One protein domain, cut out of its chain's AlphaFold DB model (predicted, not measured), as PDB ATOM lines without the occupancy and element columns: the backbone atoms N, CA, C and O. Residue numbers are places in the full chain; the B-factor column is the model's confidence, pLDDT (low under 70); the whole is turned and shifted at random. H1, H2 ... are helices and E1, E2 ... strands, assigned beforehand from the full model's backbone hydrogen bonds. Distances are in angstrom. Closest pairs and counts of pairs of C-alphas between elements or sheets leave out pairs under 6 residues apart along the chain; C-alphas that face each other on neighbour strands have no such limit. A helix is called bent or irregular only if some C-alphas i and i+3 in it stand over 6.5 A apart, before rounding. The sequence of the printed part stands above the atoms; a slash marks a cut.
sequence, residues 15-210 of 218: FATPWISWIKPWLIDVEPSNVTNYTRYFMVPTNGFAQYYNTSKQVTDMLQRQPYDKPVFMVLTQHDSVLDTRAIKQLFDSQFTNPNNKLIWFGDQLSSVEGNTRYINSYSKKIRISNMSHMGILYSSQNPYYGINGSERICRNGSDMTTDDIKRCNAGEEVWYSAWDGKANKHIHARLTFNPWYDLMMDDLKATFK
ATOM      1  N   PHE A  15     -15.768  54.701  58.650       51.25
ATOM      2  CA  PHE A  15     -16.798  55.439  59.379       51.25
ATOM      3  C   PHE A  15     -16.732  56.970  59.210       51.25
ATOM      4  O   PHE A  15     -17.746  57.648  59.373       51.25
ATOM      5  N   ALA A  16     -15.557  57.531  58.899       54.19
ATOM      6  CA  ALA A  16     -15.346  58.979  58.806       54.19
ATOM      7  C   ALA A  16     -15.665  59.540  57.410       54.19
ATOM      8  O   ALA A  16     -15.800  60.749  57.217       54.19
ATOM      9  N   THR A  17     -15.808  58.667  56.418       53.81
ATOM     10  CA  THR A  17     -15.906  59.064  55.010       53.81
ATOM     11  C   THR A  17     -17.166  59.819  54.586       53.81
ATOM     12  O   THR A  17     -17.030  60.680  53.711       53.81
ATOM     13  N   PRO A  18     -18.349  59.655  55.216       54.38
ATOM     14  CA  PRO A  18     -19.488  60.533  54.943       54.38
ATOM     15  C   PRO A  18     -19.178  62.010  55.226       54.38
ATOM     16  O   PRO A  18     -19.588  62.877  54.459       54.38
ATOM     17  N   TRP A  19     -18.380  62.291  56.260       52.12
ATOM     18  CA  TRP A  19     -17.986  63.647  56.658       52.12
ATOM     19  C   TRP A  19     -16.906  64.238  55.740       52.12
ATOM     20  O   TRP A  19     -16.930  65.426  55.434       52.12
ATOM     21  N   ILE A  20     -15.998  63.399  55.228       53.22
ATOM     22  CA  ILE A  20     -14.914  63.808  54.315       53.22
ATOM     23  C   ILE A  20     -15.440  64.095  52.896       53.22
ATOM     24  O   ILE A  20     -14.846  64.895  52.172       53.22
ATOM     25  N   SER A  21     -16.574  63.498  52.502       56.59
ATOM     26  CA  SER A  21     -17.154  63.660  51.157       56.59
ATOM     27  C   SER A  21     -17.474  65.105  50.767       56.59
ATOM     28  O   SER A  21     -17.387  65.448  49.590       56.59
ATOM     29  N   TRP A  22     -17.755  65.959  51.753       55.53
ATOM     30  CA  TRP A  22     -18.048  67.380  51.559       55.53
ATOM     31  C   TRP A  22     -16.794  68.238  51.340       55.53
ATOM     32  O   TRP A  22     -16.901  69.352  50.836       55.53
ATOM     33  N   ILE A  23     -15.613  67.735  51.714       58.44
ATOM     34  CA  ILE A  23     -14.355  68.501  51.749       58.44
ATOM     35  C   ILE A  23     -13.388  68.032  50.657       58.44
ATOM     36  O   ILE A  23     -12.671  68.842  50.073       58.44
ATOM     37  N   LYS A  24     -13.372  66.730  50.346       60.44
ATOM     38  CA  LYS A  24     -12.498  66.145  49.322       60.44
ATOM     39  C   LYS A  24     -13.328  65.245  48.405       60.44
ATOM     40  O   LYS A  24     -13.596  64.113  48.793       60.44
ATOM     41  N   PRO A  25     -13.745  65.692  47.207       63.16
ATOM     42  CA  PRO A  25     -14.579  64.885  46.307       63.16
ATOM     43  C   PRO A  25     -13.879  63.621  45.775       63.16
ATOM     44  O   PRO A  25     -14.544  62.622  45.493       63.16
ATOM     45  N   TRP A  26     -12.545  63.651  45.688       63.28
ATOM     46  CA  TRP A  26     -11.702  62.580  45.150       63.28
ATOM     47  C   TRP A  26     -10.667  62.139  46.183       63.28
ATOM     48  O   TRP A  26      -9.853  62.943  46.636       63.28
ATOM     49  N   LEU A  27     -10.687  60.866  46.588       60.34
ATOM     50  CA  LEU A  27      -9.763  60.371  47.617       60.34
ATOM     51  C   LEU A  27      -8.336  60.197  47.092       60.34
ATOM     52  O   LEU A  27      -7.387  60.430  47.844       60.34
ATOM     53  N   ILE A  28      -8.206  59.833  45.815       62.28
ATOM     54  CA  ILE A  28      -6.955  59.472  45.146       62.28
ATOM     55  C   ILE A  28      -6.888  60.219  43.817       62.28
ATOM     56  O   ILE A  28      -7.797  60.081  42.995       62.28
ATOM     57  N   ASP A  29      -5.807  60.966  43.610       60.47
ATOM     58  CA  ASP A  29      -5.458  61.520  42.305       60.47
ATOM     59  C   ASP A  29      -4.699  60.460  41.505       60.47
ATOM     60  O   ASP A  29      -3.779  59.814  42.016       60.47
ATOM     61  N   VAL A  30      -5.104  60.255  40.255       61.00
ATOM     62  CA  VAL A  30      -4.495  59.266  39.364       61.00
ATOM     63  C   VAL A  30      -4.047  59.970  38.099       61.00
ATOM     64  O   VAL A  30      -4.856  60.577  37.399       61.00
ATOM     65  N   GLU A  31      -2.762  59.866  37.779       66.38
ATOM     66  CA  GLU A  31      -2.261  60.317  36.485       66.38
ATOM     67  C   GLU A  31      -2.759  59.372  35.378       66.38
ATOM     68  O   GLU A  31      -2.566  58.156  35.492       66.38
ATOM     69  N   PRO A  32      -3.354  59.887  34.285       67.12
ATOM     70  CA  PRO A  32      -3.893  59.056  33.207       67.12
ATOM     71  C   PRO A  32      -2.876  58.085  32.596       67.12
ATOM     72  O   PRO A  32      -3.235  56.971  32.227       67.12
ATOM     73  N   SER A  33      -1.598  58.469  32.537       64.62
ATOM     74  CA  SER A  33      -0.501  57.628  32.037       64.62
ATOM     75  C   SER A  33      -0.242  56.377  32.879       64.62
ATOM     76  O   SER A  33       0.342  55.421  32.378       64.62
ATOM     77  N   ASN A  34      -0.686  56.362  34.140       64.56
ATOM     78  CA  ASN A  34      -0.532  55.229  35.053       64.56
ATOM     79  C   ASN A  34      -1.748  54.283  35.023       64.56
ATOM     80  O   ASN A  34      -1.759  53.267  35.719       64.56
ATOM     81  N   VAL A  35      -2.771  54.593  34.216       69.25
ATOM     82  CA  VAL A  35      -3.956  53.753  34.012       69.25
ATOM     83  C   VAL A  35      -3.706  52.821  32.830       69.25
ATOM     84  O   VAL A  35      -3.995  53.147  31.685       69.25
ATOM     85  N   THR A  36      -3.168  51.637  33.110       73.81
ATOM     86  CA  THR A  36      -2.984  50.589  32.089       73.81
ATOM     87  C   THR A  36      -4.200  49.674  31.976       73.81
ATOM     88  O   THR A  36      -4.447  49.092  30.924       73.81
ATOM     89  N   ASN A  37      -5.000  49.582  33.043       83.69
ATOM     90  CA  ASN A  37      -6.119  48.658  33.107       83.69
ATOM     91  C   ASN A  37      -7.437  49.307  32.666       83.69
ATOM     92  O   ASN A  37      -8.087  49.995  33.454       83.69
ATOM     93  N   TYR A  38      -7.891  49.024  31.444       83.81
ATOM     94  CA  TYR A  38      -9.110  49.636  30.894       83.81
ATOM     95  C   TYR A  38     -10.421  49.109  31.502       83.81
ATOM     96  O   TYR A  38     -11.488  49.661  31.246       83.81
ATOM     97  N   THR A  39     -10.371  48.047  32.310       84.31
ATOM     98  CA  THR A  39     -11.563  47.458  32.951       84.31
ATOM     99  C   THR A  39     -11.744  47.894  34.407       84.31
ATOM    100  O   THR A  39     -12.669  47.426  35.073       84.31
ATOM    101  N   ARG A  40     -10.862  48.758  34.937       79.12
ATOM    102  CA  ARG A  40     -10.890  49.179  36.345       79.12
ATOM    103  C   ARG A  40     -10.819  50.688  36.501       79.12
ATOM    104  O   ARG A  40     -10.043  51.371  35.844       79.12
ATOM    105  N   TYR A  41     -11.579  51.181  37.471       75.38
ATOM    106  CA  TYR A  41     -11.424  52.537  37.971       75.38
ATOM    107  C   TYR A  41     -10.312  52.566  39.018       75.38
ATOM    108  O   TYR A  41     -10.304  51.767  39.953       75.38
ATOM    109  N   PHE A  42      -9.385  53.503  38.859       71.75
ATOM    110  CA  PHE A  42      -8.320  53.770  39.831       71.75
ATOM    111  C   PHE A  42      -8.660  54.942  40.757       71.75
ATOM    112  O   PHE A  42      -7.971  55.179  41.744       71.75
ATOM    113  N   MET A  43      -9.737  55.664  40.445       71.44
ATOM    114  CA  MET A  43     -10.250  56.769  41.240       71.44
ATOM    115  C   MET A  43     -11.426  56.293  42.085       71.44
ATOM    116  O   MET A  43     -12.305  55.580  41.598       71.44
ATOM    117  N   VAL A  44     -11.465  56.739  43.338       69.00
ATOM    118  CA  VAL A  44     -12.582  56.484  44.249       69.00
ATOM    119  C   VAL A  44     -13.210  57.828  44.615       69.00
ATOM    120  O   VAL A  44     -12.588  58.602  45.352       69.00
ATOM    121  N   PRO A  45     -14.416  58.146  44.106       77.69
ATOM    122  CA  PRO A  45     -15.128  59.331  44.552       77.69
ATOM    123  C   PRO A  45     -15.529  59.135  46.014       77.69
ATOM    124  O   PRO A  45     -16.097  58.102  46.382       77.69
ATOM    125  N   THR A  46     -15.280  60.133  46.853       75.19
ATOM    126  CA  THR A  46     -15.527  60.028  48.298       75.19
ATOM    127  C   THR A  46     -17.000  59.774  48.605       75.19
ATOM    128  O   THR A  46     -17.318  59.004  49.507       75.19
ATOM    129  N   ASN A  47     -17.912  60.343  47.808       78.25
ATOM    130  CA  ASN A  47     -19.338  60.038  47.914       78.25
ATOM    131  C   ASN A  47     -19.635  58.551  47.646       78.25
ATOM    132  O   ASN A  47     -20.425  57.952  48.366       78.25
ATOM    133  N   GLY A  48     -18.979  57.931  46.660       78.81
ATOM    134  CA  GLY A  48     -19.152  56.501  46.385       78.81
ATOM    135  C   GLY A  48     -18.757  55.641  47.585       78.81
ATOM    136  O   GLY A  48     -19.482  54.723  47.967       78.81
ATOM    137  N   PHE A  49     -17.658  56.001  48.245       75.44
ATOM    138  CA  PHE A  49     -17.204  55.307  49.443       75.44
ATOM    139  C   PHE A  49     -18.124  55.549  50.659       75.44
ATOM    140  O   PHE A  49     -18.414  54.620  51.412       75.44
ATOM    141  N   ALA A  50     -18.684  56.757  50.803       77.38
ATOM    142  CA  ALA A  50     -19.692  57.050  51.823       77.38
ATOM    143  C   ALA A  50     -20.984  56.232  51.626       77.38
ATOM    144  O   ALA A  50     -21.530  55.691  52.590       77.38
ATOM    145  N   GLN A  51     -21.463  56.093  50.384       84.50
ATOM    146  CA  GLN A  51     -22.643  55.270  50.087       84.50
ATOM    147  C   GLN A  51     -22.382  53.785  50.343       84.50
ATOM    148  O   GLN A  51     -23.244  53.099  50.897       84.50
ATOM    149  N   TYR A  52     -21.185  53.294  50.015       82.38
ATOM    150  CA  TYR A  52     -20.761  51.947  50.389       82.38
ATOM    151  C   TYR A  52     -20.834  51.734  51.907       82.38
ATOM    152  O   TYR A  52     -21.450  50.772  52.353       82.38
ATOM    153  N   TYR A  53     -20.288  52.651  52.712       81.38
ATOM    154  CA  TYR A  53     -20.355  52.536  54.172       81.38
ATOM    155  C   TYR A  53     -21.803  52.509  54.688       81.38
ATOM    156  O   TYR A  53     -22.174  51.616  55.452       81.38
ATOM    157  N   ASN A  54     -22.642  53.450  54.241       84.75
ATOM    158  CA  ASN A  54     -24.027  53.562  54.703       84.75
ATOM    159  C   ASN A  54     -24.856  52.314  54.366       84.75
ATOM    160  O   ASN A  54     -25.587  51.805  55.216       84.75
ATOM    161  N   THR A  55     -24.729  51.807  53.140       86.69
ATOM    162  CA  THR A  55     -25.471  50.621  52.687       86.69
ATOM    163  C   THR A  55     -24.967  49.343  53.358       86.69
ATOM    164  O   THR A  55     -25.779  48.540  53.814       86.69
ATOM    165  N   SER A  56     -23.652  49.188  53.530       85.94
ATOM    166  CA  SER A  56     -23.048  48.078  54.282       85.94
ATOM    167  C   SER A  56     -23.499  48.051  55.743       85.94
ATOM    168  O   SER A  56     -23.868  46.994  56.264       85.94
ATOM    169  N   LYS A  57     -23.548  49.221  56.395       84.69
ATOM    170  CA  LYS A  57     -24.073  49.356  57.757       84.69
ATOM    171  C   LYS A  57     -25.547  48.964  57.823       84.69
ATOM    172  O   LYS A  57     -25.914  48.163  58.672       84.69
ATOM    173  N   GLN A  58     -26.375  49.466  56.906       88.56
ATOM    174  CA  GLN A  58     -27.799  49.134  56.868       88.56
ATOM    175  C   GLN A  58     -28.035  47.625  56.704       88.56
ATOM    176  O   GLN A  58     -28.851  47.057  57.426       88.56
ATOM    177  N   VAL A  59     -27.306  46.967  55.797       88.62
ATOM    178  CA  VAL A  59     -27.393  45.510  55.600       88.62
ATOM    179  C   VAL A  59     -26.989  44.762  56.868       88.62
ATOM    180  O   VAL A  59     -27.704  43.855  57.291       88.62
ATOM    181  N   THR A  60     -25.888  45.158  57.505       86.00
ATOM    182  CA  THR A  60     -25.411  44.511  58.735       86.00
ATOM    183  C   THR A  60     -26.397  44.707  59.889       86.00
ATOM    184  O   THR A  60     -26.741  43.737  60.562       86.00
ATOM    185  N   ASP A  61     -26.937  45.916  60.069       88.81
ATOM    186  CA  ASP A  61     -27.960  46.217  61.080       88.81
ATOM    187  C   ASP A  61     -29.248  45.403  60.836       88.81
ATOM    188  O   ASP A  61     -29.896  44.957  61.783       88.81
ATOM    189  N   MET A  62     -29.635  45.181  59.574       90.44
ATOM    190  CA  MET A  62     -30.784  44.335  59.224       90.44
ATOM    191  C   MET A  62     -30.522  42.858  59.526       90.44
ATOM    192  O   MET A  62     -31.387  42.206  60.110       90.44
ATOM    193  N   LEU A  63     -29.337  42.345  59.180       90.25
ATOM    194  CA  LEU A  63     -28.938  40.962  59.457       90.25
ATOM    195  C   LEU A  63     -28.789  40.690  60.958       90.25
ATOM    196  O   LEU A  63     -28.997  39.568  61.388       90.25
ATOM    197  N   GLN A  64     -28.484  41.697  61.778       87.31
ATOM    198  CA  GLN A  64     -28.488  41.551  63.239       87.31
ATOM    199  C   GLN A  64     -29.900  41.447  63.835       87.31
ATOM    200  O   GLN A  64     -30.066  40.902  64.924       87.31
ATOM    201  N   ARG A  65     -30.916  41.991  63.155       91.00
ATOM    202  CA  ARG A  65     -32.305  42.011  63.646       91.00
ATOM    203  C   ARG A  65     -33.094  40.779  63.237       91.00
ATOM    204  O   ARG A  65     -33.977  40.363  63.982       91.00
ATOM    205  N   GLN A  66     -32.834  40.249  62.046       92.81
ATOM    206  CA  GLN A  66     -33.571  39.115  61.507       92.81
ATOM    207  C   GLN A  66     -32.674  38.234  60.630       92.81
ATOM    208  O   GLN A  66     -31.931  38.766  59.797       92.81
ATOM    209  N   PRO A  67     -32.794  36.901  60.748       93.75
ATOM    210  CA  PRO A  67     -32.148  35.985  59.822       93.75
ATOM    211  C   PRO A  67     -32.647  36.169  58.383       93.75
ATOM    212  O   PRO A  67     -33.787  36.569  58.136       93.75
ATOM    213  N   TYR A  68     -31.794  35.825  57.426       93.19
ATOM    214  CA  TYR A  68     -32.085  35.797  56.001       93.19
ATOM    215  C   TYR A  68     -32.269  34.353  55.519       93.19
ATOM    216  O   TYR A  68     -31.340  33.545  55.518       93.19
ATOM    217  N   ASP A  69     -33.480  34.036  55.072       94.44
ATOM    218  CA  ASP A  69     -33.937  32.675  54.779       94.44
ATOM    219  C   ASP A  69     -33.947  32.320  53.284       94.44
ATOM    220  O   ASP A  69     -34.353  31.218  52.908       94.44
ATOM    221  N   LYS A  70     -33.487  33.218  52.406       93.19
ATOM    222  CA  LYS A  70     -33.392  32.966  50.957       93.19
ATOM    223  C   LYS A  70     -32.014  32.408  50.580       93.19
ATOM    224  O   LYS A  70     -31.052  32.654  51.305       93.19
ATOM    225  N   PRO A  71     -31.883  31.698  49.442       93.88
ATOM    226  CA  PRO A  71     -30.604  31.136  49.016       93.88
ATOM    227  C   PRO A  71     -29.512  32.198  48.846       93.88
ATOM    228  O   PRO A  71     -29.695  33.208  48.157       93.88
ATOM    229  N   VAL A  72     -28.351  31.936  49.440       94.06
ATOM    230  CA  VAL A  72     -27.156  32.776  49.382       94.06
ATOM    231  C   VAL A  72     -25.962  31.955  48.941       94.06
ATOM    232  O   VAL A  72     -25.589  30.970  49.565       94.06
ATOM    233  N   PHE A  73     -25.340  32.428  47.871       95.50
ATOM    234  CA  PHE A  73     -24.016  32.017  47.442       95.50
ATOM    235  C   PHE A  73     -23.042  33.126  47.821       95.50
ATOM    236  O   PHE A  73     -23.292  34.273  47.440       95.50
ATOM    237  N   MET A  74     -21.981  32.787  48.549       95.00
ATOM    238  CA  MET A  74     -20.938  33.703  49.007       95.00
ATOM    239  C   MET A  74     -19.557  33.116  48.710       95.00
ATOM    240  O   MET A  74     -19.353  31.906  48.792       95.00
ATOM    241  N   VAL A  75     -18.594  33.978  48.392       95.44
ATOM    242  CA  VAL A  75     -17.198  33.591  48.180       95.44
ATOM    243  C   VAL A  75     -16.310  34.535  48.972       95.44
ATOM    244  O   VAL A  75     -16.478  35.747  48.866       95.44
ATOM    245  N   LEU A  76     -15.394  33.981  49.762       94.56
ATOM    246  CA  LEU A  76     -14.449  34.718  50.596       94.56
ATOM    247  C   LEU A  76     -13.028  34.211  50.368       94.56
ATOM    248  O   LEU A  76     -12.799  33.028  50.107       94.56
ATOM    249  N   THR A  77     -12.065  35.113  50.522       94.50
ATOM    250  CA  THR A  77     -10.637  34.795  50.491       94.50
ATOM    251  C   THR A  77     -10.036  35.153  51.836       94.50
ATOM    252  O   THR A  77     -10.050  36.319  52.204       94.50
ATOM    253  N   GLN A  78      -9.483  34.180  52.557       94.88
ATOM    254  CA  GLN A  78      -8.899  34.364  53.892       94.88
ATOM    255  C   GLN A  78      -7.896  35.527  53.966       94.88
ATOM    256  O   GLN A  78      -7.774  36.170  55.002       94.88
ATOM    257  N   HIS A  79      -7.180  35.777  52.868       91.25
ATOM    258  CA  HIS A  79      -6.133  36.795  52.753       91.25
ATOM    259  C   HIS A  79      -6.637  38.109  52.141       91.25
ATOM    260  O   HIS A  79      -5.868  38.841  51.517       91.25
ATOM    261  N   ASP A  80      -7.935  38.398  52.258       86.75
ATOM    262  CA  ASP A  80      -8.467  39.700  51.868       86.75
ATOM    263  C   ASP A  80      -7.989  40.776  52.850       86.75
ATOM    264  O   ASP A  80      -8.313  40.745  54.035       86.75
ATOM    265  N   SER A  81      -7.215  41.739  52.355       83.50
ATOM    266  CA  SER A  81      -6.698  42.841  53.164       83.50
ATOM    267  C   SER A  81      -7.750  43.912  53.474       83.50
ATOM    268  O   SER A  81      -7.500  44.765  54.316       83.50
ATOM    269  N   VAL A  82      -8.902  43.896  52.791       82.44
ATOM    270  CA  VAL A  82      -9.924  44.953  52.886       82.44
ATOM    271  C   VAL A  82     -11.082  44.551  53.803       82.44
ATOM    272  O   VAL A  82     -11.687  45.405  54.450       82.44
ATOM    273  N   LEU A  83     -11.407  43.259  53.881       85.31
ATOM    274  CA  LEU A  83     -12.614  42.760  54.550       85.31
ATOM    275  C   LEU A  83     -12.294  41.913  55.782       85.31
ATOM    276  O   LEU A  83     -11.336  41.140  55.782       85.31
ATOM    277  N   ASP A  84     -13.150  41.975  56.806       89.06
ATOM    278  CA  ASP A  84     -13.108  40.996  57.899       89.06
ATOM    279  C   ASP A  84     -13.814  39.707  57.465       89.06
ATOM    280  O   ASP A  84     -14.996  39.472  57.739       89.06
ATOM    281  N   THR A  85     -13.088  38.836  56.769       91.19
ATOM    282  CA  THR A  85     -13.666  37.587  56.258       91.19
ATOM    283  C   THR A  85     -14.119  36.638  57.360       91.19
ATOM    284  O   THR A  85     -15.012  35.824  57.130       91.19
ATOM    285  N   ARG A  86     -13.542  36.724  58.566       92.44
ATOM    286  CA  ARG A  86     -13.968  35.889  59.698       92.44
ATOM    287  C   ARG A  86     -15.309  36.365  60.239       92.44
ATOM    288  O   ARG A  86     -16.190  35.530  60.429       92.44
ATOM    289  N   ALA A  87     -15.490  37.673  60.413       91.06
ATOM    290  CA  ALA A  87     -16.778  38.241  60.803       91.06
ATOM    291  C   ALA A  87     -17.861  37.962  59.749       91.06
ATOM    292  O   ALA A  87     -18.969  37.557  60.099       91.06
ATOM    293  N   ILE A  88     -17.538  38.086  58.455       91.62
ATOM    294  CA  ILE A  88     -18.485  37.752  57.379       91.62
ATOM    295  C   ILE A  88     -18.864  36.266  57.429       91.62
ATOM    296  O   ILE A  88     -20.044  35.937  57.304       91.62
ATOM    297  N   LYS A  89     -17.905  35.361  57.663       93.75
ATOM    298  CA  LYS A  89     -18.204  33.932  57.831       93.75
ATOM    299  C   LYS A  89     -19.086  33.666  59.055       93.75
ATOM    300  O   LYS A  89     -20.042  32.909  58.950       93.75
ATOM    301  N   GLN A  90     -18.815  34.303  60.192       93.56
ATOM    302  CA  GLN A  90     -19.669  34.175  61.380       93.56
ATOM    303  C   GLN A  90     -21.098  34.653  61.103       93.56
ATOM    304  O   GLN A  90     -22.061  34.029  61.551       93.56
ATOM    305  N   LEU A  91     -21.251  35.734  60.332       91.62
ATOM    306  CA  LEU A  91     -22.558  36.206  59.893       91.62
ATOM    307  C   LEU A  91     -23.231  35.192  58.963       91.62
ATOM    308  O   LEU A  91     -24.411  34.918  59.147       91.62
ATOM    309  N   PHE A  92     -22.485  34.604  58.019       93.81
ATOM    310  CA  PHE A  92     -22.958  33.512  57.160       93.81
ATOM    311  C   PHE A  92     -23.530  32.355  57.986       93.81
ATOM    312  O   PHE A  92     -24.678  31.968  57.788       93.81
ATOM    313  N   ASP A  93     -22.759  31.870  58.959       94.06
ATOM    314  CA  ASP A  93     -23.122  30.715  59.779       94.06
ATOM    315  C   ASP A  93     -24.309  30.999  60.727       94.06
ATOM    316  O   ASP A  93     -25.058  30.083  61.059       94.06
ATOM    317  N   SER A  94     -24.487  32.251  61.174       93.75
ATOM    318  CA  SER A  94     -25.500  32.616  62.183       93.75
ATOM    319  C   SER A  94     -26.782  33.232  61.622       93.75
ATOM    320  O   SER A  94     -27.847  33.025  62.200       93.75
ATOM    321  N   GLN A  95     -26.706  33.989  60.525       94.69
ATOM    322  CA  GLN A  95     -27.839  34.768  60.011       94.69
ATOM    323  C   GLN A  95     -28.424  34.219  58.719       94.69
ATOM    324  O   GLN A  95     -29.555  34.559  58.391       94.69
ATOM    325  N   PHE A  96     -27.715  33.374  57.974       94.38
ATOM    326  CA  PHE A  96     -28.216  32.858  56.703       94.38
ATOM    327  C   PHE A  96     -28.716  31.423  56.877       94.38
ATOM    328  O   PHE A  96     -27.939  30.472  56.919       94.38
ATOM    329  N   THR A  97     -30.036  31.249  56.938       95.44
ATOM    330  CA  THR A  97     -30.671  30.003  57.410       95.44
ATOM    331  C   THR A  97     -31.178  29.082  56.302       95.44
ATOM    332  O   THR A  97     -31.606  27.962  56.583       95.44
ATOM    333  N   ASN A  98     -31.135  29.506  55.036       94.88
ATOM    334  CA  ASN A  98     -31.565  28.656  53.926       94.88
ATOM    335  C   ASN A  98     -30.669  27.404  53.795       94.88
ATOM    336  O   ASN A  98     -29.443  27.531  53.725       94.88
ATOM    337  N   PRO A  99     -31.239  26.194  53.666       94.56
ATOM    338  CA  PRO A  99     -30.451  24.967  53.540       94.56
ATOM    339  C   PRO A  99     -29.639  24.883  52.239       94.56
ATOM    340  O   PRO A  99     -28.681  24.125  52.186       94.56
ATOM    341  N   ASN A 100     -29.988  25.653  51.201       95.00
ATOM    342  CA  ASN A 100     -29.226  25.704  49.947       95.00
ATOM    343  C   ASN A 100     -28.091  26.733  49.977       95.00
ATOM    344  O   ASN A 100     -27.460  26.959  48.948       95.00
ATOM    345  N   ASN A 101     -27.859  27.404  51.110       95.56
ATOM    346  CA  ASN A 101     -26.762  28.352  51.225       95.56
ATOM    347  C   ASN A 101     -25.425  27.680  50.931       95.56
ATOM    348  O   ASN A 101     -25.193  26.525  51.285       95.56
ATOM    349  N   LYS A 102     -24.523  28.434  50.312       96.81
ATOM    350  CA  LYS A 102     -23.192  27.959  49.977       96.81
ATOM    351  C   LYS A 102     -22.170  29.061  50.189       96.81
ATOM    352  O   LYS A 102     -22.305  30.158  49.651       96.81
ATOM    353  N   LEU A 103     -21.135  28.742  50.953       96.94
ATOM    354  CA  LEU A 103     -19.949  29.567  51.119       96.94
ATOM    355  C   LEU A 103     -18.757  28.853  50.490       96.94
ATOM    356  O   LEU A 103     -18.487  27.701  50.816       96.94
ATOM    357  N   ILE A 104     -18.013  29.538  49.628       97.56
ATOM    358  CA  ILE A 104     -16.677  29.111  49.214       97.56
ATOM    359  C   ILE A 104     -15.652  29.926  49.990       97.56
ATOM    360  O   ILE A 104     -15.650  31.153  49.937       97.56
ATOM    361  N   TRP A 105     -14.766  29.234  50.693       97.44
ATOM    362  CA  TRP A 105     -13.663  29.819  51.435       97.44
ATOM    363  C   TRP A 105     -12.343  29.418  50.788       97.44
ATOM    364  O   TRP A 105     -11.894  28.276  50.913       97.44
ATOM    365  N   PHE A 106     -11.692  30.367  50.125       97.31
ATOM    366  CA  PHE A 106     -10.316  30.202  49.678       97.31
ATOM    367  C   PHE A 106      -9.359  30.529  50.822       97.31
ATOM    368  O   PHE A 106      -9.349  31.656  51.318       97.31
ATOM    369  N   GLY A 107      -8.537  29.568  51.228       96.31
ATOM    370  CA  GLY A 107      -7.603  29.745  52.337       96.31
ATOM    371  C   GLY A 107      -6.412  28.804  52.262       96.31
ATOM    372  O   GLY A 107      -6.075  28.307  51.184       96.31
ATOM    373  N   ASP A 108      -5.793  28.575  53.418       95.50
ATOM    374  CA  ASP A 108      -4.570  27.762  53.537       95.50
ATOM    375  C   ASP A 108      -4.849  26.322  53.972       95.50
ATOM    376  O   ASP A 108      -4.002  25.439  53.835       95.50
ATOM    377  N   GLN A 109      -6.044  26.076  54.509       95.75
ATOM    378  CA  GLN A 109      -6.452  24.752  54.963       95.75
ATOM    379  C   GLN A 109      -6.646  23.779  53.799       95.75
ATOM    380  O   GLN A 109      -6.776  24.174  52.638       95.75
ATOM    381  N   LEU A 110      -6.646  22.483  54.111       96.88
ATOM    382  CA  LEU A 110      -6.919  21.444  53.123       96.88
ATOM    383  C   LEU A 110      -8.327  21.611  52.552       96.88
ATOM    384  O   LEU A 110      -9.258  21.995  53.256       96.88
ATOM    385  N   SER A 111      -8.472  21.308  51.264       97.88
ATOM    386  CA  SER A 111      -9.773  21.381  50.613       97.88
ATOM    387  C   SER A 111     -10.730  20.355  51.221       97.88
ATOM    388  O   SER A 111     -10.433  19.161  51.245       97.88
ATOM    389  N   SER A 112     -11.884  20.820  51.686       98.06
ATOM    390  CA  SER A 112     -12.911  20.008  52.342       98.06
ATOM    391  C   SER A 112     -14.300  20.620  52.122       98.06
ATOM    392  O   SER A 112     -14.443  21.727  51.593       98.06
ATOM    393  N   VAL A 113     -15.347  19.883  52.493       97.62
ATOM    394  CA  VAL A 113     -16.721  20.395  52.545       97.62
ATOM    395  C   VAL A 113     -17.264  20.133  53.942       97.62
ATOM    396  O   VAL A 113     -17.281  18.989  54.389       97.62
ATOM    397  N   GLU A 114     -17.716  21.189  54.612       96.44
ATOM    398  CA  GLU A 114     -18.254  21.153  55.972       96.44
ATOM    399  C   GLU A 114     -19.578  21.919  56.005       96.44
ATOM    400  O   GLU A 114     -19.617  23.146  55.874       96.44
ATOM    401  N   GLY A 115     -20.684  21.182  56.126       94.94
ATOM    402  CA  GLY A 115     -22.026  21.748  55.995       94.94
ATOM    403  C   GLY A 115     -22.180  22.528  54.686       94.94
ATOM    404  O   GLY A 115     -21.935  22.005  53.597       94.94
ATOM    405  N   ASN A 116     -22.532  23.806  54.807       95.88
ATOM    406  CA  ASN A 116     -22.725  24.720  53.681       95.88
ATOM    407  C   ASN A 116     -21.431  25.409  53.212       95.88
ATOM    408  O   ASN A 116     -21.471  26.220  52.289       95.88
ATOM    409  N   THR A 117     -20.277  25.098  53.809       97.56
ATOM    410  CA  THR A 117     -18.990  25.704  53.444       97.56
ATOM    411  C   THR A 117     -18.127  24.727  52.651       97.56
ATOM    412  O   THR A 117     -17.907  23.589  53.058       97.56
ATOM    413  N   ARG A 118     -17.601  25.177  51.511       98.00
ATOM    414  CA  ARG A 118     -16.516  24.523  50.782       98.00
ATOM    415  C   ARG A 118     -15.222  25.268  51.055       98.00
ATOM    416  O   ARG A 118     -15.091  26.435  50.693       98.00
ATOM    417  N   TYR A 119     -14.250  24.567  51.608       98.31
ATOM    418  CA  TYR A 119     -12.898  25.071  51.756       98.31
ATOM    419  C   TYR A 119     -12.065  24.679  50.540       98.31
ATOM    420  O   TYR A 119     -12.109  23.537  50.079       98.31
ATOM    421  N   ILE A 120     -11.319  25.640  50.005       98.12
ATOM    422  CA  ILE A 120     -10.395  25.440  48.893       98.12
ATOM    423  C   ILE A 120      -9.013  25.897  49.339       98.12
ATOM    424  O   ILE A 120      -8.812  27.075  49.652       98.12
ATOM    425  N   ASN A 121      -8.054  24.969  49.322       97.62
ATOM    426  CA  ASN A 121      -6.650  25.324  49.451       97.62
ATOM    427  C   ASN A 121      -6.227  26.127  48.220       97.62
ATOM    428  O   ASN A 121      -6.236  25.614  47.099       97.62
ATOM    429  N   SER A 122      -5.888  27.393  48.435       96.00
ATOM    430  CA  SER A 122      -5.577  28.322  47.349       96.00
ATOM    431  C   SER A 122      -4.104  28.335  46.931       96.00
ATOM    432  O   SER A 122      -3.761  28.997  45.952       96.00
ATOM    433  N   TYR A 123      -3.237  27.590  47.617       97.25
ATOM    434  CA  TYR A 123      -1.833  27.452  47.245       97.25
ATOM    435  C   TYR A 123      -1.673  26.464  46.084       97.25
ATOM    436  O   TYR A 123      -2.178  25.342  46.112       97.25
ATOM    437  N   SER A 124      -0.909  26.842  45.061       96.31
ATOM    438  CA  SER A 124      -0.561  25.933  43.973       96.31
ATOM    439  C   SER A 124       0.803  26.248  43.382       96.31
ATOM    440  O   SER A 124       0.959  27.158  42.571       96.31
ATOM    441  N   LYS A 125       1.794  25.412  43.700       96.62
ATOM    442  CA  LYS A 125       3.131  25.498  43.095       96.62
ATOM    443  C   LYS A 125       3.102  25.307  41.573       96.62
ATOM    444  O   LYS A 125       3.874  25.950  40.873       96.62
ATOM    445  N   LYS A 126       2.200  24.460  41.051       95.69
ATOM    446  CA  LYS A 126       2.104  24.134  39.613       95.69
ATOM    447  C   LYS A 126       1.793  25.361  38.752       95.69
ATOM    448  O   LYS A 126       2.319  25.475  37.653       95.69
ATOM    449  N   ILE A 127       0.946  26.254  39.252       95.38
ATOM    450  CA  ILE A 127       0.562  27.501  38.570       95.38
ATOM    451  C   ILE A 127       1.048  28.744  39.328       95.38
ATOM    452  O   ILE A 127       0.577  29.846  39.072       95.38
ATOM    453  N   ARG A 128       2.018  28.555  40.236       97.38
ATOM    454  CA  ARG A 128       2.706  29.604  40.999       97.38
ATOM    455  C   ARG A 128       1.759  30.536  41.758       97.38
ATOM    456  O   ARG A 128       1.945  31.743  41.755       97.38
ATOM    457  N   ILE A 129       0.747  29.985  42.419       97.69
ATOM    458  CA  ILE A 129      -0.165  30.749  43.275       97.69
ATOM    459  C   ILE A 129       0.218  30.531  44.732       97.69
ATOM    460  O   ILE A 129       0.331  29.393  45.186       97.69
ATOM    461  N   SER A 130       0.401  31.629  45.458       97.12
ATOM    462  CA  SER A 130       0.679  31.612  46.895       97.12
ATOM    463  C   SER A 130      -0.606  31.582  47.712       97.12
ATOM    464  O   SER A 130      -0.721  30.784  48.634       97.12
ATOM    465  N   ASN A 131      -1.573  32.425  47.357       96.69
ATOM    466  CA  ASN A 131      -2.898  32.472  47.962       96.69
ATOM    467  C   ASN A 131      -3.907  33.158  47.024       96.69
ATOM    468  O   ASN A 131      -3.527  33.825  46.055       96.69
ATOM    469  N   MET A 132      -5.201  32.988  47.303       96.62
ATOM    470  CA  MET A 132      -6.267  33.591  46.499       96.62
ATOM    471  C   MET A 132      -6.435  35.086  46.783       96.62
ATOM    472  O   MET A 132      -6.557  35.490  47.936       96.62
ATOM    473  N   SER A 133      -6.553  35.885  45.722       94.69
ATOM    474  CA  SER A 133      -6.960  37.289  45.785       94.69
ATOM    475  C   SER A 133      -8.463  37.445  45.570       94.69
ATOM    476  O   SER A 133      -9.008  36.847  44.639       94.69
ATOM    477  N   HIS A 134      -9.114  38.344  46.316       91.12
ATOM    478  CA  HIS A 134     -10.515  38.701  46.065       91.12
ATOM    479  C   HIS A 134     -10.758  39.223  44.639       91.12
ATOM    480  O   HIS A 134     -11.849  39.086  44.091       91.12
ATOM    481  N   MET A 135      -9.734  39.803  44.000       89.69
ATOM    482  CA  MET A 135      -9.853  40.321  42.636       89.69
ATOM    483  C   MET A 135      -9.924  39.214  41.587       89.69
ATOM    484  O   MET A 135     -10.472  39.436  40.511       89.69
ATOM    485  N   GLY A 136      -9.353  38.046  41.886       92.25
ATOM    486  CA  GLY A 136      -9.285  36.942  40.941       92.25
ATOM    487  C   GLY A 136     -10.557  36.113  40.866       92.25
ATOM    488  O   GLY A 136     -10.753  35.414  39.878       92.25
ATOM    489  N   ILE A 137     -11.444  36.214  41.864       92.81
ATOM    490  CA  ILE A 137     -12.578  35.297  42.041       92.81
ATOM    491  C   ILE A 137     -13.462  35.212  40.778       92.81
ATOM    492  O   ILE A 137     -13.884  34.119  40.397       92.81
ATOM    493  N   LEU A 138     -13.722  36.350  40.122       90.38
ATOM    494  CA  LEU A 138     -14.684  36.478  39.016       90.38
ATOM    495  C   LEU A 138     -14.182  36.027  37.644       90.38
ATOM    496  O   LEU A 138     -14.985  35.940  36.716       90.38
ATOM    497  N   TYR A 139     -12.889  35.772  37.479       94.56
ATOM    498  CA  TYR A 139     -12.317  35.561  36.154       94.56
ATOM    499  C   TYR A 139     -11.777  34.144  36.026       94.56
ATOM    500  O   TYR A 139     -10.949  33.721  36.821       94.56
ATOM    501  N   SER A 140     -12.210  33.407  35.003       96.69
ATOM    502  CA  SER A 140     -11.605  32.113  34.668       96.69
ATOM    503  C   SER A 140     -10.119  32.271  34.331       96.69
ATOM    504  O   SER A 140      -9.709  33.280  33.754       96.69
ATOM    505  N   SER A 141      -9.313  31.242  34.603       96.56
ATOM    506  CA  SER A 141      -7.914  31.160  34.150       96.56
ATOM    507  C   SER A 141      -7.744  31.326  32.639       96.56
ATOM    508  O   SER A 141      -6.649  31.671  32.199       96.56
ATOM    509  N   GLN A 142      -8.801  31.083  31.856       96.44
ATOM    510  CA  GLN A 142      -8.816  31.250  30.398       96.44
ATOM    511  C   GLN A 142      -9.270  32.643  29.942       96.44
ATOM    512  O   GLN A 142      -9.407  32.883  28.745       96.44
ATOM    513  N   ASN A 143      -9.539  33.570  30.866       96.75
ATOM    514  CA  ASN A 143      -9.915  34.929  30.503       96.75
ATOM    515  C   ASN A 143      -8.775  35.587  29.690       96.75
ATOM    516  O   ASN A 143      -7.642  35.621  30.171       96.75
ATOM    517  N   PRO A 144      -9.042  36.137  28.491       95.88
ATOM    518  CA  PRO A 144      -7.990  36.667  27.617       95.88
ATOM    519  C   PRO A 144      -7.313  37.925  28.174       95.88
ATOM    520  O   PRO A 144      -6.228  38.292  27.733       95.88
ATOM    521  N   TYR A 145      -7.941  38.587  29.144       95.69
ATOM    522  CA  TYR A 145      -7.420  39.789  29.773       95.69
ATOM    523  C   TYR A 145      -6.771  39.482  31.125       95.69
ATOM    524  O   TYR A 145      -5.620  39.837  31.339       95.69
ATOM    525  N   TYR A 146      -7.463  38.753  32.005       95.31
ATOM    526  CA  TYR A 146      -7.031  38.505  33.385       95.31
ATOM    527  C   TYR A 146      -6.506  37.103  33.682       95.31
ATOM    528  O   TYR A 146      -6.045  36.873  34.800       95.31
ATOM    529  N   GLY A 147      -6.624  36.169  32.740       95.56
ATOM    530  CA  GLY A 147      -6.252  34.769  32.913       95.56
ATOM    531  C   GLY A 147      -4.745  34.548  33.030       95.56
ATOM    532  O   GLY A 147      -3.945  35.480  33.014       95.56
ATOM    533  N   ILE A 148      -4.336  33.280  33.086       93.44
ATOM    534  CA  ILE A 148      -2.920  32.906  33.242       93.44
ATOM    535  C   ILE A 148      -2.039  33.408  32.086       93.44
ATOM    536  O   ILE A 148      -0.879  33.759  32.300       93.44
ATOM    537  N   ASN A 149      -2.624  33.469  30.885       92.88
ATOM    538  CA  ASN A 149      -2.036  34.013  29.658       92.88
ATOM    539  C   ASN A 149      -2.703  35.343  29.256       92.88
ATOM    540  O   ASN A 149      -2.710  35.697  28.080       92.88
ATOM    541  N   GLY A 150      -3.336  36.028  30.212       93.31
ATOM    542  CA  GLY A 150      -4.039  37.280  29.972       93.31
ATOM    543  C   GLY A 150      -3.091  38.422  29.612       93.31
ATOM    544  O   GLY A 150      -1.926  38.428  30.014       93.31
ATOM    545  N   SER A 151      -3.589  39.403  28.857       93.06
ATOM    546  CA  SER A 151      -2.803  40.582  28.472       93.06
ATOM    547  C   SER A 151      -2.534  41.554  29.625       93.06
ATOM    548  O   SER A 151      -1.627  42.372  29.525       93.06
ATOM    549  N   GLU A 152      -3.322  41.494  30.701       92.62
ATOM    550  CA  GLU A 152      -3.214  42.391  31.848       92.62
ATOM    551  C   GLU A 152      -2.612  41.676  33.054       92.62
ATOM    552  O   GLU A 152      -3.175  40.725  33.601       92.62
ATOM    553  N   ARG A 153      -1.478  42.202  33.521       92.94
ATOM    554  CA  ARG A 153      -0.801  41.750  34.735       92.94
ATOM    555  C   ARG A 153      -0.598  42.926  35.674       92.94
ATOM    556  O   ARG A 153       0.093  43.884  35.352       92.94
ATOM    557  N   ILE A 154      -1.136  42.818  36.884       92.62
ATOM    558  CA  ILE A 154      -0.963  43.854  37.903       92.62
ATOM    559  C   ILE A 154       0.293  43.537  38.717       92.62
ATOM    560  O   ILE A 154       0.281  42.711  39.631       92.62
ATOM    561  N   CYS A 155       1.387  44.208  38.363       93.25
ATOM    562  CA  CYS A 155       2.702  44.013  38.972       93.25
ATOM    563  C   CYS A 155       2.889  44.727  40.314       93.25
ATOM    564  O   CYS A 155       3.771  44.355  41.077       93.25
ATOM    565  N   ARG A 156       2.070  45.733  40.635       90.31
ATOM    566  CA  ARG A 156       2.062  46.349  41.969       90.31
ATOM    567  C   ARG A 156       1.143  45.546  42.888       90.31
ATOM    568  O   ARG A 156      -0.073  45.724  42.841       90.31
ATOM    569  N   ASN A 157       1.720  44.670  43.706       91.31
ATOM    570  CA  ASN A 157       0.977  43.753  44.577       91.31
ATOM    571  C   ASN A 157       1.562  43.645  45.997       91.31
ATOM    572  O   ASN A 157       1.667  42.563  46.572       91.31
ATOM    573  N   GLY A 158       1.933  44.781  46.569       86.88
ATOM    574  CA  GLY A 158       2.284  44.858  47.976       86.88
ATOM    575  C   GLY A 158       2.877  46.202  48.369       86.88
ATOM    576  O   GLY A 158       3.273  46.986  47.500       86.88
ATOM    577  N   SER A 159       2.931  46.465  49.674       84.25
ATOM    578  CA  SER A 159       3.604  47.627  50.264       84.25
ATOM    579  C   SER A 159       5.118  47.560  50.099       84.25
ATOM    580  O   SER A 159       5.759  48.585  49.886       84.25
ATOM    581  N   ASP A 160       5.669  46.348  50.142       87.06
ATOM    582  CA  ASP A 160       7.113  46.114  50.239       87.06
ATOM    583  C   ASP A 160       7.769  45.839  48.874       87.06
ATOM    584  O   ASP A 160       8.956  45.517  48.801       87.06
ATOM    585  N   MET A 161       7.010  45.930  47.775       89.31
ATOM    586  CA  MET A 161       7.559  45.754  46.428       89.31
ATOM    587  C   MET A 161       8.410  46.953  46.025       89.31
ATOM    588  O   MET A 161       7.966  48.101  46.080       89.31
ATOM    589  N   THR A 162       9.622  46.682  45.546       93.00
ATOM    590  CA  THR A 162      10.509  47.736  45.056       93.00
ATOM    591  C   THR A 162      10.119  48.181  43.645       93.00
ATOM    592  O   THR A 162       9.483  47.453  42.878       93.00
ATOM    593  N   THR A 163      10.560  49.377  43.251       92.62
ATOM    594  CA  THR A 163      10.425  49.849  41.864       92.62
ATOM    595  C   THR A 163      11.101  48.901  40.867       92.62
ATOM    596  O   THR A 163      10.629  48.771  39.739       92.62
ATOM    597  N   ASP A 164      12.186  48.233  41.269       95.81
ATOM    598  CA  ASP A 164      12.871  47.236  40.440       95.81
ATOM    599  C   ASP A 164      12.015  45.978  40.237       95.81
ATOM    600  O   ASP A 164      11.821  45.552  39.100       95.81
ATOM    601  N   ASP A 165      11.398  45.454  41.304       95.31
ATOM    602  CA  ASP A 165      10.486  44.304  41.215       95.31
ATOM    603  C   ASP A 165       9.321  44.580  40.255       95.31
ATOM    604  O   ASP A 165       8.979  43.752  39.408       95.31
ATOM    605  N   ILE A 166       8.724  45.774  40.352       93.25
ATOM    606  CA  ILE A 166       7.621  46.189  39.477       93.25
ATOM    607  C   ILE A 166       8.094  46.268  38.020       93.25
ATOM    608  O   ILE A 166       7.411  45.765  37.125       93.25
ATOM    609  N   LYS A 167       9.269  46.859  37.764       95.00
ATOM    610  CA  LYS A 167       9.847  46.951  36.412       95.00
ATOM    611  C   LYS A 167      10.123  45.575  35.814       95.00
ATOM    612  O   LYS A 167       9.755  45.339  34.668       95.00
ATOM    613  N   ARG A 168      10.720  44.664  36.581       96.69
ATOM    614  CA  ARG A 168      11.029  43.292  36.146       96.69
ATOM    615  C   ARG A 168       9.770  42.482  35.851       96.69
ATOM    616  O   ARG A 168       9.694  41.816  34.822       96.69
ATOM    617  N   CYS A 169       8.744  42.617  36.689       95.56
ATOM    618  CA  CYS A 169       7.435  42.025  36.425       95.56
ATOM    619  C   CYS A 169       6.810  42.556  35.122       95.56
ATOM    620  O   CYS A 169       6.355  41.760  34.300       95.56
ATOM    621  N   ASN A 170       6.837  43.877  34.902       93.25
ATOM    622  CA  ASN A 170       6.326  44.502  33.675       93.25
ATOM    623  C   ASN A 170       7.138  44.107  32.430       93.25
ATOM    624  O   ASN A 170       6.582  44.017  31.341       93.25
ATOM    625  N   ALA A 171       8.435  43.837  32.588       95.25
ATOM    626  CA  ALA A 171       9.306  43.347  31.520       95.25
ATOM    627  C   ALA A 171       9.064  41.867  31.157       95.25
ATOM    628  O   ALA A 171       9.710  41.348  30.249       95.25
ATOM    629  N   GLY A 172       8.139  41.187  31.843       93.56
ATOM    630  CA  GLY A 172       7.745  39.815  31.535       93.56
ATOM    631  C   GLY A 172       8.509  38.742  32.306       93.56
ATOM    632  O   GLY A 172       8.423  37.574  31.930       93.56
ATOM    633  N   GLU A 173       9.219  39.096  33.385       95.69
ATOM    634  CA  GLU A 173       9.822  38.093  34.266       95.69
ATOM    635  C   GLU A 173       8.764  37.099  34.779       95.69
ATOM    636  O   GLU A 173       7.575  37.416  34.920       95.69
ATOM    637  N   GLU A 174       9.196  35.867  35.044       95.25
ATOM    638  CA  GLU A 174       8.348  34.874  35.684       95.25
ATOM    639  C   GLU A 174       7.947  35.333  37.093       95.25
ATOM    640  O   GLU A 174       8.785  35.653  37.935       95.25
ATOM    641  N   VAL A 175       6.645  35.302  37.359       96.19
ATOM    642  CA  VAL A 175       6.071  35.709  38.639       96.19
ATOM    643  C   VAL A 175       5.274  34.581  39.277       96.19
ATOM    644  O   VAL A 175       4.762  33.674  38.610       96.19
ATOM    645  N   TRP A 176       5.144  34.686  40.592       97.69
ATOM    646  CA  TRP A 176       4.067  34.064  41.343       97.69
ATOM    647  C   TRP A 176       2.858  35.000  41.400       97.69
ATOM    648  O   TRP A 176       2.955  36.178  41.064       97.69
ATOM    649  N   TYR A 177       1.712  34.480  41.815       97.69
ATOM    650  CA  TYR A 177       0.471  35.228  41.955       97.69
ATOM    651  C   TYR A 177      -0.049  35.147  43.388       97.69
ATOM    652  O   TYR A 177       0.040  34.096  44.033       97.69
ATOM    653  N   SER A 178      -0.605  36.245  43.893       97.38
ATOM    654  CA  SER A 178      -1.144  36.296  45.255       97.38
ATOM    655  C   SER A 178      -2.204  37.376  45.476       97.38
ATOM    656  O   SER A 178      -2.458  38.240  44.632       97.38
ATOM    657  N   ALA A 179      -2.830  37.331  46.651       95.75
ATOM    658  CA  ALA A 179      -3.481  38.475  47.277       95.75
ATOM    659  C   ALA A 179      -2.483  39.613  47.575       95.75
ATOM    660  O   ALA A 179      -1.289  39.504  47.300       95.75
ATOM    661  N   TRP A 180      -2.987  40.719  48.132       93.00
ATOM    662  CA  TRP A 180      -2.158  41.888  48.462       93.00
ATOM    663  C   TRP A 180      -1.146  41.449  49.512       93.00
ATOM    664  O   TRP A 180      -1.545  40.753  50.443       93.00
ATOM    665  N   ASP A 181       0.129  41.794  49.345       91.88
ATOM    666  CA  ASP A 181       1.217  41.395  50.254       91.88
ATOM    667  C   ASP A 181       1.412  39.872  50.420       91.88
ATOM    668  O   ASP A 181       2.240  39.418  51.210       91.88
ATOM    669  N   GLY A 182       0.700  39.039  49.652       91.88
ATOM    670  CA  GLY A 182       0.826  37.591  49.747       91.88
ATOM    671  C   GLY A 182       2.160  37.118  49.174       91.88
ATOM    672  O   GLY A 182       2.473  37.387  48.012       91.88
ATOM    673  N   LYS A 183       2.937  36.372  49.964       91.00
ATOM    674  CA  LYS A 183       4.282  35.930  49.579       91.00
ATOM    675  C   LYS A 183       4.613  34.559  50.169       91.00
ATOM    676  O   LYS A 183       4.862  34.440  51.361       91.00
ATOM    677  N   ALA A 184       4.659  33.521  49.329       92.38
ATOM    678  CA  ALA A 184       5.040  32.171  49.769       92.38
ATOM    679  C   ALA A 184       6.530  31.851  49.548       92.38
ATOM    680  O   ALA A 184       7.012  30.796  49.957       92.38
ATOM    681  N   ASN A 185       7.263  32.719  48.845       93.69
ATOM    682  CA  ASN A 185       8.665  32.519  48.481       93.69
ATOM    683  C   ASN A 185       9.324  33.850  48.058       93.69
ATOM    684  O   ASN A 185       8.722  34.918  48.145       93.69
ATOM    685  N   LYS A 186      10.581  33.787  47.603       93.12
ATOM    686  CA  LYS A 186      11.382  34.965  47.233       93.12
ATOM    687  C   LYS A 186      11.105  35.520  45.828       93.12
ATOM    688  O   LYS A 186      11.688  36.543  45.490       93.12
ATOM    689  N   HIS A 187      10.262  34.874  45.020       94.94
ATOM    690  CA  HIS A 187       9.928  35.372  43.686       94.94
ATOM    691  C   HIS A 187       9.080  36.645  43.762       94.94
ATOM    692  O   HIS A 187       8.432  36.932  44.775       94.94
ATOM    693  N   ILE A 188       9.054  37.394  42.661       96.12
ATOM    694  CA  ILE A 188       8.120  38.505  42.487       96.12
ATOM    695  C   ILE A 188       6.702  37.936  42.439       96.12
ATOM    696  O   ILE A 188       6.455  36.927  41.776       96.12
ATOM    697  N   HIS A 189       5.778  38.569  43.159       96.75
ATOM    698  CA  HIS A 189       4.374  38.187  43.165       96.75
ATOM    699  C   HIS A 189       3.539  39.273  42.492       96.75
ATOM    700  O   HIS A 189       3.456  40.384  43.002       96.75
ATOM    701  N   ALA A 190       2.910  38.957  41.365       96.31
ATOM    702  CA  ALA A 190       1.874  39.792  40.774       96.31
ATOM    703  C   ALA A 190       0.530  39.548  41.478       96.31
ATOM    704  O   ALA A 190       0.306  38.505  42.098       96.31
ATOM    705  N   ARG A 191      -0.399  40.497  41.359       95.75
ATOM    706  CA  ARG A 191      -1.766  40.314  41.860       95.75
ATOM    707  C   ARG A 191      -2.405  39.139  41.129       95.75
ATOM    708  O   ARG A 191      -2.415  39.114  39.901       95.75
ATOM    709  N   LEU A 192      -2.989  38.199  41.864       97.12
ATOM    710  CA  LEU A 192      -3.810  37.158  41.259       97.12
ATOM    711  C   LEU A 192      -5.112  37.780  40.732       97.12
ATOM    712  O   LEU A 192      -5.911  38.318  41.497       97.12
ATOM    713  N   THR A 193      -5.315  37.706  39.420       95.88
ATOM    714  CA  THR A 193      -6.472  38.282  38.716       95.88
ATOM    715  C   THR A 193      -7.421  37.236  38.147       95.88
ATOM    716  O   THR A 193      -8.432  37.603  37.564       95.88
ATOM    717  N   PHE A 194      -7.153  35.951  38.362       96.81
ATOM    718  CA  PHE A 194      -7.993  34.851  37.897       96.81
ATOM    719  C   PHE A 194      -8.190  33.783  38.973       96.81
ATOM    720  O   PHE A 194      -7.437  33.691  39.942       96.81
ATOM    721  N   ASN A 195      -9.206  32.954  38.771       97.44
ATOM    722  CA  ASN A 195      -9.632  31.881  39.643       97.44
ATOM    723  C   ASN A 195      -9.419  30.527  38.941       97.44
ATOM    724  O   ASN A 195     -10.195  30.153  38.057       97.44
ATOM    725  N   PRO A 196      -8.406  29.744  39.351       96.94
ATOM    726  CA  PRO A 196      -8.206  28.373  38.873       96.94
ATOM    727  C   PRO A 196      -9.362  27.421  39.167       96.94
ATOM    728  O   PRO A 196      -9.477  26.388  38.516       96.94
ATOM    729  N   TRP A 197     -10.213  27.768  40.131       97.00
ATOM    730  CA  TRP A 197     -11.386  27.008  40.546       97.00
ATOM    731  C   TRP A 197     -12.684  27.658  40.055       97.00
ATOM    732  O   TRP A 197     -13.731  27.477  40.674       97.00
ATOM    733  N   TYR A 198     -12.628  28.439  38.971       96.75
ATOM    734  CA  TYR A 198     -13.784  29.162  38.441       96.75
ATOM    735  C   TYR A 198     -14.959  28.235  38.119       96.75
ATOM    736  O   TYR A 198     -16.066  28.495  38.575       96.75
ATOM    737  N   ASP A 199     -14.720  27.128  37.416       96.75
ATOM    738  CA  ASP A 199     -15.797  26.209  37.027       96.75
ATOM    739  C   ASP A 199     -16.442  25.553  38.256       96.75
ATOM    740  O   ASP A 199     -17.659  25.576  38.401       96.75
ATOM    741  N   LEU A 200     -15.627  25.112  39.222       96.00
ATOM    742  CA  LEU A 200     -16.112  24.591  40.507       96.00
ATOM    743  C   LEU A 200     -16.958  25.627  41.269       96.00
ATOM    744  O   LEU A 200     -17.990  25.292  41.847       96.00
ATOM    745  N   MET A 201     -16.521  26.889  41.277       95.56
ATOM    746  CA  MET A 201     -17.270  27.992  41.879       95.56
ATOM    747  C   MET A 201     -18.603  28.220  41.157       95.56
ATOM    748  O   MET A 201     -19.622  28.450  41.811       95.56
ATOM    749  N   MET A 202     -18.609  28.149  39.826       95.38
ATOM    750  CA  MET A 202     -19.816  28.298  39.018       95.38
ATOM    751  C   MET A 202     -20.794  27.140  39.218       95.38
ATOM    752  O   MET A 202     -22.000  27.381  39.257       95.38
ATOM    753  N   ASP A 203     -20.305  25.917  39.403       95.44
ATOM    754  CA  ASP A 203     -21.142  24.754  39.703       95.44
ATOM    755  C   ASP A 203     -21.827  24.896  41.067       95.44
ATOM    756  O   ASP A 203     -23.044  24.731  41.173       95.44
ATOM    757  N   ASP A 204     -21.082  25.300  42.099       94.88
ATOM    758  CA  ASP A 204     -21.644  25.586  43.423       94.88
ATOM    759  C   ASP A 204     -22.669  26.742  43.370       94.88
ATOM    760  O   ASP A 204     -23.716  26.686  44.028       94.88
ATOM    761  N   LEU A 205     -22.414  27.779  42.563       94.56
ATOM    762  CA  LEU A 205     -23.348  28.889  42.340       94.56
ATOM    763  C   LEU A 205     -24.641  28.404  41.678       94.56
ATOM    764  O   LEU A 205     -25.734  28.709  42.165       94.56
ATOM    765  N   LYS A 206     -24.541  27.638  40.585       94.19
ATOM    766  CA  LYS A 206     -25.703  27.074  39.882       94.19
ATOM    767  C   LYS A 206     -26.516  26.171  40.805       94.19
ATOM    768  O   LYS A 206     -27.738  26.305  40.846       94.19
ATOM    769  N   ALA A 207     -25.846  25.320  41.585       92.94
ATOM    770  CA  ALA A 207     -26.484  24.437  42.556       92.94
ATOM    771  C   ALA A 207     -27.249  25.223  43.635       92.94
ATOM    772  O   ALA A 207     -28.396  24.891  43.937       92.94
ATOM    773  N   THR A 208     -26.665  26.312  44.147       94.25
ATOM    774  CA  THR A 208     -27.291  27.184  45.162       94.25
ATOM    775  C   THR A 208     -28.628  27.760  44.688       94.25
ATOM    776  O   THR A 208     -29.597  27.821  45.447       94.25
ATOM    777  N   PHE A 209     -28.699  28.173  43.420       93.38
ATOM    778  CA  PHE A 209     -29.885  28.813  42.843       93.38
ATOM    779  C   PHE A 209     -30.751  27.873  41.997       93.38
ATOM    780  O   PHE A 209     -31.744  28.327  41.431       93.38
ATOM    781  N   LYS A 210     -30.407  26.579  41.919       88.56
ATOM    782  CA  LYS A 210     -31.082  25.575  41.079       88.56
ATOM    783  C   LYS A 210     -31.229  26.027  39.621       88.56
ATOM    784  O   LYS A 210     -32.268  25.818  38.997       88.56
TER     785      LYS A 210
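Overview. This is residues 15 to 210 of the 218 residues of the protein "Lysophospholipase" of Vibrio ponticus (UniProt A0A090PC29). The body is a three-layer slab: a four-stranded sheet of E1, E2, E4 and E3 lies between H5 over one face and H3 over the other. Beyond the C-terminal ends of E1, E2 and E4 sits a second part made largely of loops, with the two short strands E5 and E6 and the small helix H4, while the long helix H2 reaches away from H3 as an arm, with H1 beside its first residues and the wide loop of residues 21 to 45 between H1 and H2. The printed part has 196 residues with five named helices and six named strands in the order H1 H2 E1 H3 E2 E3 E4 H4 E5 E6 H5; the larger sheet is mixed, in the order E1 E2 E4 E3, and E5 and E6 are parallel. The class is mixed, helices and strands, though under half of the residues, 82 of 196, are in named elements. The whole is compact, with a radius of gyration of the C-alphas of 18.6 A, and spans 51 by 48 by 27 A, only just flat.

Arrangement. H1, residues 15 to 20, is irregular, with C-alphas 15 and 18 7.3 A apart. It forms a helical hairpin with H2, residues 46 to 65: they touch through residues 46 to 53 of H2 alone, the closest C-alphas being those of Pro 18 and Ala 50 at 4.7 A, at a shallow tilt of 34 degrees, only just short of steep, opposite ways. H2 and H3, residues 85 to 95, only just touch, with 3 pairs of C-alphas within 8 A, made by residues 63 to 64 of H2 alone; the closest are Leu 63 and Gln 95 at 6.3 A, and the tilt is a steep 38 degrees, the same way. E1, residues 73 to 77, is an edge strand, parallel to its neighbour E2, residues 102 to 107, at 9 degrees, with N 76 and O 104 2.8 A apart, within hydrogen-bond range. E1, H3 and E2 form a strand-helix-strand unit, two parallel neighbour strands with a helix between them in the chain, and its crossover is right-handed. H3 is on the sheet at a height of 10.3 A, over E2 and only just over E1, where 3 of its C-alphas fall, and it runs along the strands. E3, residues 112 to 114, is the other edge strand and forms a hairpin with E4, residues 117 to 121; they are antiparallel, with N 119 and O 112 at 2.8 A. E4 is also parallel to E2, with N 118 and O 103 at 2.8 A. The C-alphas of H4, residues 163 to 170, and E6, residues 189 to 191, come closest at Cys 169 and Ala 190, 7.4 A apart. E5, residues 176 to 178, is parallel to E6 at 46 degrees, with N 190 and O 176 at 2.8 A. H5, residues 198 to 209, is on the larger sheet on the face opposite to H3, at a height of 8.8 A; the C-alphas of Phe 73 and Leu 205 are 6.0 A apart. In H2, H3, H4 and H5 every O i to N i+4 pair is within hydrogen-bond range; in H1 it is 1 of 2.

Along the chain. H1 begins at C-alpha 15, (-16.798, 55.439, 59.379). H2 measures 29.0 A from C-alpha 46 to C-alpha 65, the latter at (-32.305, 42.011, 63.646). E1 measures 14.0 A, H3 14.9 A, E2 15.9 A and E4 13.0 A, while E3, E5 and E6 have three residues each. H4 measures 10.6 A. H5 measures 16.7 A and ends at C-alpha 209, (-29.885, 28.813, 42.843).

Size, cuts and confidence. The two C-alphas farthest apart are those of Arg 65 and Ala 171, 52.6 A. The printed part has no cut. The long links are H1 to H2, 25 residues, and E4 to H4, 41 residues. The mean pLDDT of the printed part is 88.7, and residues 15 to 35 and residue 44 are under 70.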